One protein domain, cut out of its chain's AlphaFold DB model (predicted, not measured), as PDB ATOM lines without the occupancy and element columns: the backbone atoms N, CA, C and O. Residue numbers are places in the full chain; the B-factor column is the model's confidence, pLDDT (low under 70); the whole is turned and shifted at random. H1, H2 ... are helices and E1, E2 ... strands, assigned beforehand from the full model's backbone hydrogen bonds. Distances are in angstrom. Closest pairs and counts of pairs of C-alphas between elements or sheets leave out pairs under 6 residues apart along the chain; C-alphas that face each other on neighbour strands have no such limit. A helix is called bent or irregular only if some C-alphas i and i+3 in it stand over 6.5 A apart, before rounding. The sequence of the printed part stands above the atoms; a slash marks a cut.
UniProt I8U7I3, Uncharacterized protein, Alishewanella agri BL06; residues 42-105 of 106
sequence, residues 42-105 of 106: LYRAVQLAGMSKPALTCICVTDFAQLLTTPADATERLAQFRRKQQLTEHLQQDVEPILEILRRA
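AT A GLANCE: This is residues 42 to 105 of the 106 residues of an uncharacterized protein of Alishewanella agri BL06 (UniProt I8U7I3). A two-stranded hairpin, E1 and E2, lies at one end of an elongated shape and a long helix, H1, reaches to the other end, with a short helix, H2, over the hairpin mainly on the side of E1. From the end of E2 a long link, residues 61 to 73, leads out to the far end of H1, and H1 folds back from there; the named parts have few close contacts with each other. The printed part has 64 residues, with two named strands and two named helices in the order E1, E2, H1, H2; the sheet, in the order E1 - E2, is antiparallel, and the class is mixed, helices and strands. The whole is only just compact, close to loose, with a radius of gyration of the C-alphas of 12.4 A, and spans 38 by 23 by 14 A.

HOW THE PARTS SIT: E1, residues 42 to 46, and E2, residues 55 to 60, are antiparallel neighbours and form a hairpin, with 143 degrees between their directions. The C-alphas of Tyr 43 and Cys 58 face each other at 4.5 A. N 44 and O 57 are within hydrogen-bond range at 3.0 A, and so are N 57 and O 44 at 2.8 A. H2, residues 96 to 104, has one pair of C-alphas within 8 A of E1, the closest, those of Val 46 and Ile 98, 7.9 A apart. Residues 97 to 102 of H2 make 9 pairs of C-alphas within 10 A with E1 and 4 with E2. H2 and E2 are only just apart, their closest C-alphas 8.1 A from each other. H1, residues 74 to 91, is apart from E1 and from H2. In both helices every O i to N i+4 pair is within hydrogen-bond range.

IN THESE COORDINATES: E1 begins at C-alpha 42, at (21.563, 22.794, -23.828), and E2 measures 15.9 A from C-alpha 55 to C-alpha 60. H1 is the longest helix, 18 residues and 25.7 A from C-alpha 74 at (-4.912, 16.385, -36.396) to C-alpha 91. H2 measures 12.6 A and ends at C-alpha 104, at (17.443, 28.586, -33.313). Neither helix is bent.

THE WHOLE: The two C-alphas farthest apart, those of Ser 52 and Asp 73, are 39.3 A from each other, while the first and last printed C-alphas, those of Leu 42 and Ala 105, are 8.7 A apart. The link from E2 to H1, 13 residues, is long; that from E1 to E2, 8 residues, is short, and that from H1 to H2, 4 residues, is tight. The printed part has no cut. The mean pLDDT of the printed part is 93.4, and no printed residue is under 70.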
ATOM      1  N   LEU A  42      21.225  21.537 -23.186       93.38
ATOM      2  CA  LEU A  42      21.563  22.794 -23.828       93.38
ATOM      3  C   LEU A  42      21.599  23.898 -22.774       93.38
ATOM      4  O   LEU A  42      20.601  24.151 -22.107       93.38
ATOM      5  N   TYR A  43      22.732  24.579 -22.639       93.06
ATOM      6  CA  TYR A  43      22.855  25.743 -21.763       93.06
ATOM      7  C   TYR A  43      22.719  27.019 -22.592       93.06
ATOM      8  O   TYR A  43      23.478  27.231 -23.543       93.06
ATOM      9  N   ARG A  44      21.745  27.869 -22.256       92.12
ATOM     10  CA  ARG A  44      21.507  29.154 -22.931       92.12
ATOM     11  C   ARG A  44      21.126  30.226 -21.926       92.12
ATOM     12  O   ARG A  44      20.586  29.924 -20.867       92.12
ATOM     13  N   ALA A  45      21.426  31.478 -22.256       90.75
ATOM     14  CA  ALA A  45      20.849  32.602 -21.538       90.75
ATOM     15  C   ALA A  45      19.362  32.690 -21.902       90.75
ATOM     16  O   ALA A  45      19.016  32.745 -23.080       90.75
ATOM     17  N   VAL A  46      18.501  32.665 -20.892       89.50
ATOM     18  CA  VAL A  46      17.045  32.698 -21.042       89.50
ATOM     19  C   VAL A  46      16.499  33.759 -20.102       89.50
ATOM     20  O   VAL A  46      16.991  33.903 -18.983       89.50
ATOM     21  N   GLN A  47      15.489  34.497 -20.545       90.62
ATOM     22  CA  GLN A  47      14.718  35.385 -19.685       90.62
ATOM     23  C   GLN A  47      13.269  34.911 -19.690       90.62
ATOM     24  O   GLN A  47      12.538  35.133 -20.649       90.62
ATOM     25  N   LEU A  48      12.894  34.188 -18.639       87.81
ATOM     26  CA  LEU A  48      11.548  33.654 -18.456       87.81
ATOM     27  C   LEU A  48      10.667  34.647 -17.687       87.81
ATOM     28  O   LEU A  48      11.159  35.634 -17.129       87.81
ATOM     29  N   ALA A  49       9.361  34.385 -17.641       88.38
ATOM     30  CA  ALA A  49       8.427  35.240 -16.923       88.38
ATOM     31  C   ALA A  49       8.802  35.314 -15.431       88.38
ATOM     32  O   ALA A  49       9.087  34.304 -14.786       88.38
ATOM     33  N   GLY A  50       8.828  36.534 -14.890       88.88
ATOM     34  CA  GLY A  50       9.259  36.805 -13.515       88.88
ATOM     35  C   GLY A  50      10.770  36.998 -13.334       88.88
ATOM     36  O   GLY A  50      11.202  37.334 -12.232       88.88
ATOM     37  N   MET A  51      11.589  36.849 -14.384       88.56
ATOM     38  CA  MET A  51      13.027  37.139 -14.316       88.56
ATOM     39  C   MET A  51      13.334  38.610 -14.629       88.56
ATOM     40  O   MET A  51      13.032  39.110 -15.712       88.56
ATOM     41  N   SER A  52      14.032  39.292 -13.719       93.06
ATOM     42  CA  SER A  52      14.464  40.689 -13.906       93.06
ATOM     43  C   SER A  52      15.610  40.862 -14.910       93.06
ATOM     44  O   SER A  52      15.819  41.958 -15.421       93.06
ATOM     45  N   LYS A  53      16.355  39.791 -15.203       91.88
ATOM     46  CA  LYS A  53      17.440  39.755 -16.190       91.88
ATOM     47  C   LYS A  53      17.595  38.346 -16.776       91.88
ATOM     48  O   LYS A  53      17.211  37.387 -16.102       91.88
ATOM     49  N   PRO A  54      18.194  38.196 -17.970       90.81
ATOM     50  CA  PRO A  54      18.540  36.885 -18.503       90.81
ATOM     51  C   PRO A  54      19.469  36.111 -17.559       90.81
ATOM     52  O   PRO A  54      20.381  36.685 -16.956       90.81
ATOM     53  N   ALA A  55      19.269  34.800 -17.467       90.88
ATOM     54  CA  ALA A  55      20.090  33.894 -16.674       90.88
ATOM     55  C   ALA A  55      20.477  32.650 -17.481       90.88
ATOM     56  O   ALA A  55      19.720  32.177 -18.333       90.88
ATOM     57  N   LEU A  56      21.665  32.104 -17.204       92.38
ATOM     58  CA  LEU A  56      22.103  30.847 -17.803       92.38
ATOM     59  C   LEU A  56      21.224  29.706 -17.277       92.38
ATOM     60  O   LEU A  56      21.272  29.376 -16.095       92.38
ATOM     61  N   THR A  57      20.443  29.103 -18.165       91.00
ATOM     62  CA  THR A  57      19.515  28.015 -17.854       91.00
ATOM     63  C   THR A  57      19.899  26.775 -18.652       91.00
ATOM     64  O   THR A  57      20.235  26.864 -19.834       91.00
ATOM     65  N   CYS A  58      19.847  25.608 -18.009       93.50
ATOM     66  CA  CYS A  58      19.931  24.328 -18.704       93.50
ATOM     67  C   CYS A  58      18.545  23.929 -19.221       93.50
ATOM     68  O   CYS A  58      17.579  23.955 -18.466       93.50
ATOM     69  N   ILE A  59      18.453  23.500 -20.474       94.31
ATOM     70  CA  ILE A  59      17.252  22.951 -21.106       94.31
ATOM     71  C   ILE A  59      17.585  21.540 -21.563       94.31
ATOM     72  O   ILE A  59      18.648  21.319 -22.143       94.31
ATOM     73  N   CYS A  60      16.698  20.577 -21.342       95.06
ATOM     74  CA  CYS A  60      16.883  19.266 -21.933       95.06
ATOM     75  C   CYS A  60      16.082  19.090 -23.220       95.06
ATOM     76  O   CYS A  60      14.880  18.825 -23.194       95.06
ATOM     77  N   VAL A  61      16.782  19.167 -24.347       94.88
ATOM     78  CA  VAL A  61      16.203  19.265 -25.692       94.88
ATOM     79  C   VAL A  61      15.272  18.095 -26.020       94.88
ATOM     80  O   VAL A  61      14.208  18.297 -26.598       94.88
ATOM     81  N   THR A  62      15.616  16.875 -25.596       94.56
ATOM     82  CA  THR A  62      14.828  15.669 -25.917       94.56
ATOM     83  C   THR A  62      13.403  15.697 -25.396       94.56
ATOM     84  O   THR A  62      12.537  15.082 -26.005       94.56
ATOM     85  N   ASP A  63      13.133  16.424 -24.315       95.31
ATOM     86  CA  ASP A  63      11.776  16.463 -23.756       95.31
ATOM     87  C   ASP A  63      10.839  17.395 -24.505       95.31
ATOM     88  O   ASP A  63       9.619  17.254 -24.399       95.31
ATOM     89  N   PHE A  64      11.419  18.308 -25.282       95.50
ATOM     90  CA  PHE A  64      10.712  19.242 -26.142       95.50
ATOM     91  C   PHE A  64      10.658  18.755 -27.592       95.50
ATOM     92  O   PHE A  64       9.975  19.380 -28.392       95.50
ATOM     93  N   ALA A  65      11.323  17.647 -27.945       93.75
ATOM     94  CA  ALA A  65      11.485  17.199 -29.331       93.75
ATOM     95  C   ALA A  65      10.155  17.088 -30.096       93.75
ATOM     96  O   ALA A  65      10.057  17.562 -31.225       93.75
ATOM     97  N   GLN A  66       9.113  16.552 -29.455       93.62
ATOM     98  CA  GLN A  66       7.780  16.449 -30.060       93.62
ATOM     99  C   GLN A  66       7.164  17.810 -30.404       93.62
ATOM    100  O   GLN A  66       6.336  17.873 -31.296       93.62
ATOM    101  N   LEU A  67       7.543  18.889 -29.713       96.00
ATOM    102  CA  LEU A  67       7.049  20.254 -29.945       96.00
ATOM    103  C   LEU A  67       7.892  21.036 -30.967       96.00
ATOM    104  O   LEU A  67       7.573  22.182 -31.298       96.00
ATOM    105  N   LEU A  68       8.994  20.444 -31.435       94.62
ATOM    106  CA  LEU A  68       9.892  21.040 -32.423       94.62
ATOM    107  C   LEU A  68       9.599  20.554 -33.847       94.62
ATOM    108  O   LEU A  68      10.154  21.104 -34.796       94.62
ATOM    109  N   THR A  69       8.725  19.560 -34.010       94.25
ATOM    110  CA  THR A  69       8.323  19.028 -35.314       94.25
ATOM    111  C   THR A  69       6.995  19.618 -35.777       94.25
ATOM    112  O   THR A  69       6.133  19.987 -34.977       94.25
ATOM    113  N   THR A  70       6.801  19.684 -37.092       94.81
ATOM    114  CA  THR A  70       5.491  19.987 -37.676       94.81
ATOM    115  C   THR A  70       4.600  18.742 -37.579       94.81
ATOM    116  O   THR A  70       5.032  17.689 -38.045       94.81
ATOM    117  N   PRO A  71       3.389  18.826 -36.995       96.12
ATOM    118  CA  PRO A  71       2.482  17.684 -36.923       96.12
ATOM    119  C   PRO A  71       1.963  17.323 -38.320       96.12
ATOM    120  O   PRO A  71       1.560  18.213 -39.076       96.12
ATOM    121  N   ALA A  72       1.949  16.033 -38.648       96.94
ATOM    122  CA  ALA A  72       1.484  15.517 -39.933       96.94
ATOM    123  C   ALA A  72      -0.049  15.494 -40.038       96.94
ATOM    124  O   ALA A  72      -0.599  15.635 -41.131       96.94
ATOM    125  N   ASP A  73      -0.742  15.351 -38.906       97.88
ATOM    126  CA  ASP A  73      -2.198  15.248 -38.854       97.88
ATOM    127  C   ASP A  73      -2.819  15.900 -37.601       97.88
ATOM    128  O   ASP A  73      -2.153  16.509 -36.754       97.88
ATOM    129  N   ALA A  74      -4.149  15.816 -37.504       97.88
ATOM    130  CA  ALA A  74      -4.912  16.385 -36.396       97.88
ATOM    131  C   ALA A  74      -4.649  15.682 -35.053       97.88
ATOM    132  O   ALA A  74      -4.698  16.332 -34.004       97.88
ATOM    133  N   THR A  75      -4.358  14.382 -35.073       97.62
ATOM    134  CA  THR A  75      -4.072  13.585 -33.876       97.62
ATOM    135  C   THR A  75      -2.742  14.017 -33.273       97.62
ATOM    136  O   THR A  75      -2.672  14.304 -32.075       97.62
ATOM    137  N   GLU A  76      -1.707  14.157 -34.101       97.69
ATOM    138  CA  GLU A  76      -0.401  14.659 -33.674       97.69
ATOM    139  C   GLU A  76      -0.483  16.104 -33.179       97.69
ATOM    140  O   GLU A  76       0.087  16.433 -32.138       97.69
ATOM    141  N   ARG A  77      -1.254  16.966 -33.855       97.88
ATOM    142  CA  ARG A  77      -1.466  18.352 -33.409       97.88
ATOM    143  C   ARG A  77      -2.098  18.409 -32.015       97.88
ATOM    144  O   ARG A  77      -1.670  19.203 -31.177       97.88
ATOM    145  N   LEU A  78      -3.090  17.561 -31.746       97.94
ATOM    146  CA  LEU A  78      -3.719  17.470 -30.428       97.94
ATOM    147  C   LEU A  78      -2.749  16.926 -29.367       97.94
ATOM    148  O   LEU A  78      -2.728  17.429 -28.242       97.94
ATOM    149  N   ALA A  79      -1.932  15.930 -29.716       96.69
ATOM    150  CA  ALA A  79      -0.909  15.389 -28.825       96.69
ATOM    151  C   ALA A  79       0.139  16.452 -28.457       96.69
ATOM    152  O   ALA A  79       0.421  16.645 -27.272       96.69
ATOM    153  N   GLN A  80       0.645  17.205 -29.440       97.25
ATOM    154  CA  GLN A  80       1.561  18.322 -29.203       97.25
ATOM    155  C   GLN A  80       0.925  19.410 -28.332       97.25
ATOM    156  O   GLN A  80       1.567  19.902 -27.408       97.25
ATOM    157  N   PHE A  81      -0.343  19.764 -28.566       96.75
ATOM    158  CA  PHE A  81      -1.047  20.749 -27.741       96.75
ATOM    159  C   PHE A  81      -1.109  20.323 -26.267       96.75
ATOM    160  O   PHE A  81      -0.718  21.090 -25.386       96.75
ATOM    161  N   ARG A  82      -1.517  19.076 -25.992       96.75
ATOM    162  CA  ARG A  82      -1.542  18.529 -24.625       96.75
ATOM    163  C   ARG A  82      -0.149  18.498 -24.008       96.75
ATOM    164  O   ARG A  82       0.023  18.881 -22.856       96.75
ATOM    165  N   ARG A  83       0.856  18.083 -24.783       96.50
ATOM    166  CA  ARG A  83       2.246  18.045 -24.325       96.50
ATOM    167  C   ARG A  83       2.758  19.435 -23.956       96.50
ATOM    168  O   ARG A  83       3.413  19.589 -22.927       96.50
ATOM    169  N   LYS A  84       2.432  20.448 -24.763       96.75
ATOM    170  CA  LYS A  84       2.751  21.849 -24.483       96.75
ATOM    171  C   LYS A  84       2.143  22.281 -23.147       96.75
ATOM    172  O   LYS A  84       2.874  22.782 -22.302       96.75
ATOM    173  N   GLN A  85       0.853  22.013 -22.928       96.44
ATOM    174  CA  GLN A  85       0.162  22.346 -21.675       96.44
ATOM    175  C   GLN A  85       0.802  21.681 -20.452       96.44
ATOM    176  O   GLN A  85       1.126  22.366 -19.489       96.44
ATOM    177  N   GLN A  86       1.068  20.373 -20.520       96.06
ATOM    178  CA  GLN A  86       1.706  19.633 -19.426       96.06
ATOM    179  C   GLN A  86       3.068  20.219 -19.039       96.06
ATOM    180  O   GLN A  86       3.384  20.331 -17.855       96.06
ATOM    181  N   LEU A  87       3.882  20.596 -20.029       95.56
ATOM    182  CA  LEU A  87       5.180  21.216 -19.772       95.56
ATOM    183  C   LEU A  87       5.025  22.627 -19.198       95.56
ATOM    184  O   LEU A  87       5.737  22.959 -18.255       95.56
ATOM    185  N   THR A  88       4.091  23.429 -19.713       95.31
ATOM    186  CA  THR A  88       3.800  24.766 -19.177       95.31
ATOM    187  C   THR A  88       3.392  24.708 -17.706       95.31
ATOM    188  O   THR A  88       3.909  25.468 -16.890       95.31
ATOM    189  N   GLU A  89       2.501  23.781 -17.356       95.44
ATOM    190  CA  GLU A  89       2.037  23.576 -15.983       95.44
ATOM    191  C   GLU A  89       3.165  23.089 -15.074       95.44
ATOM    192  O   GLU A  89       3.389  23.658 -14.005       95.44
ATOM    193  N   HIS A  90       3.916  22.074 -15.512       93.81
ATOM    194  CA  HIS A  90       5.011  21.506 -14.730       93.81
ATOM    195  C   HIS A  90       6.125  22.519 -14.453       93.81
ATOM    196  O   HIS A  90       6.633  22.597 -13.336       93.81
ATOM    197  N   LEU A  91       6.506  23.288 -15.474       92.44
ATOM    198  CA  LEU A  91       7.579  24.274 -15.376       92.44
ATOM    199  C   LEU A  91       7.104  25.589 -14.752       92.44
ATOM    200  O   LEU A  91       7.943  26.419 -14.415       92.44
ATOM    201  N   GLN A  92       5.786  25.780 -14.608       92.38
ATOM    202  CA  GLN A  92       5.152  27.037 -14.201       92.38
ATOM    203  C   GLN A  92       5.606  28.227 -15.065       92.38
ATOM    204  O   GLN A  92       5.787  29.342 -14.577       92.38
ATOM    205  N   GLN A  93       5.851  27.971 -16.351       90.44
ATOM    206  CA  GLN A  93       6.411  28.916 -17.316       90.44
ATOM    207  C   GLN A  93       5.805  28.653 -18.688       90.44
ATOM    208  O   GLN A  93       5.624  27.496 -19.064       90.44
ATOM    209  N   ASP A  94       5.534  29.702 -19.469       91.38
ATOM    210  CA  ASP A  94       5.216  29.492 -20.881       91.38
ATOM    211  C   ASP A  94       6.423  28.855 -21.580       91.38
ATOM    212  O   ASP A  94       7.569  29.279 -21.413       91.38
ATOM    213  N   VAL A  95       6.158  27.804 -22.348       93.12
ATOM    214  CA  VAL A  95       7.185  27.032 -23.039       93.12
ATOM    215  C   VAL A  95       7.511  27.595 -24.412       93.12
ATOM    216  O   VAL A  95       8.559  27.251 -24.949       93.12
ATOM    217  N   GLU A  96       6.680  28.473 -24.985       92.81
ATOM    218  CA  GLU A  96       6.956  29.035 -26.315       92.81
ATOM    219  C   GLU A  96       8.311  29.768 -26.394       92.81
ATOM    220  O   GLU A  96       9.077  29.460 -27.310       92.81
ATOM    221  N   PRO A  97       8.710  30.613 -25.418       91.81
ATOM    222  CA  PRO A  97      10.045  31.222 -25.413       91.81
ATOM    223  C   PRO A  97      11.186  30.192 -25.392       91.81
ATOM    224  O   PRO A  97      12.240  30.407 -25.988       91.81
ATOM    225  N   ILE A  98      10.980  29.048 -24.732       93.19
ATOM    226  CA  ILE A  98      11.952  27.947 -24.711       93.19
ATOM    227  C   ILE A  98      12.017  27.292 -26.098       93.19
ATOM    228  O   ILE A  98      13.110  27.058 -26.614       93.19
ATOM    229  N   LEU A  99      10.867  27.030 -26.730       94.38
ATOM    230  CA  LEU A  99      10.804  26.453 -28.076       94.38
ATOM    231  C   LEU A  99      11.465  27.362 -29.118       94.38
ATOM    232  O   LEU A  99      12.180  26.864 -29.984       94.38
ATOM    233  N   GLU A 100      11.295  28.682 -29.024       92.81
ATOM    234  CA  GLU A 100      11.985  29.629 -29.904       92.81
ATOM    235  C   GLU A 100      13.509  29.536 -29.797       92.81
ATOM    236  O   GLU A 100      14.201  29.574 -30.816       92.81
ATOM    237  N   ILE A 101      14.041  29.380 -28.582       91.62
ATOM    238  CA  ILE A 101      15.479  29.190 -28.359       91.62
ATOM    239  C   ILE A 101      15.948  27.879 -28.986       91.62
ATOM    240  O   ILE A 101      16.980  27.855 -29.655       91.62
ATOM    241  N   LEU A 102      15.187  26.799 -28.794       93.12
ATOM    242  CA  LEU A 102      15.534  25.478 -29.312       93.12
ATOM    243  C   LEU A 102      15.486  25.413 -30.842       93.12
ATOM    244  O   LEU A 102      16.365  24.805 -31.438       93.12
ATOM    245  N   ARG A 103      14.529  26.087 -31.488       92.94
ATOM    246  CA  ARG A 103      14.442  26.160 -32.961       92.94
ATOM    247  C   ARG A 103      15.611  26.918 -33.601       92.94
ATOM    248  O   ARG A 103      15.874  26.730 -34.781       92.94
ATOM    249  N   ARG A 104      16.287  27.793 -32.846       88.06
ATOM    250  CA  ARG A 104      17.443  28.586 -33.313       88.06
ATOM    251  C   ARG A 104      18.790  27.977 -32.925       88.06
ATOM    252  O   ARG A 104      19.821  28.485 -33.358       88.06
ATOM    253  N   ALA A 105      18.802  26.963 -32.064       72.88
ATOM    254  CA  ALA A 105      20.032  26.316 -31.640       72.88
ATOM    255  C   ALA A 105      20.504  25.356 -32.753       72.88
ATOM    256  O   ALA A 105      19.735  24.462 -33.104       72.88
TER     257      ALA A 105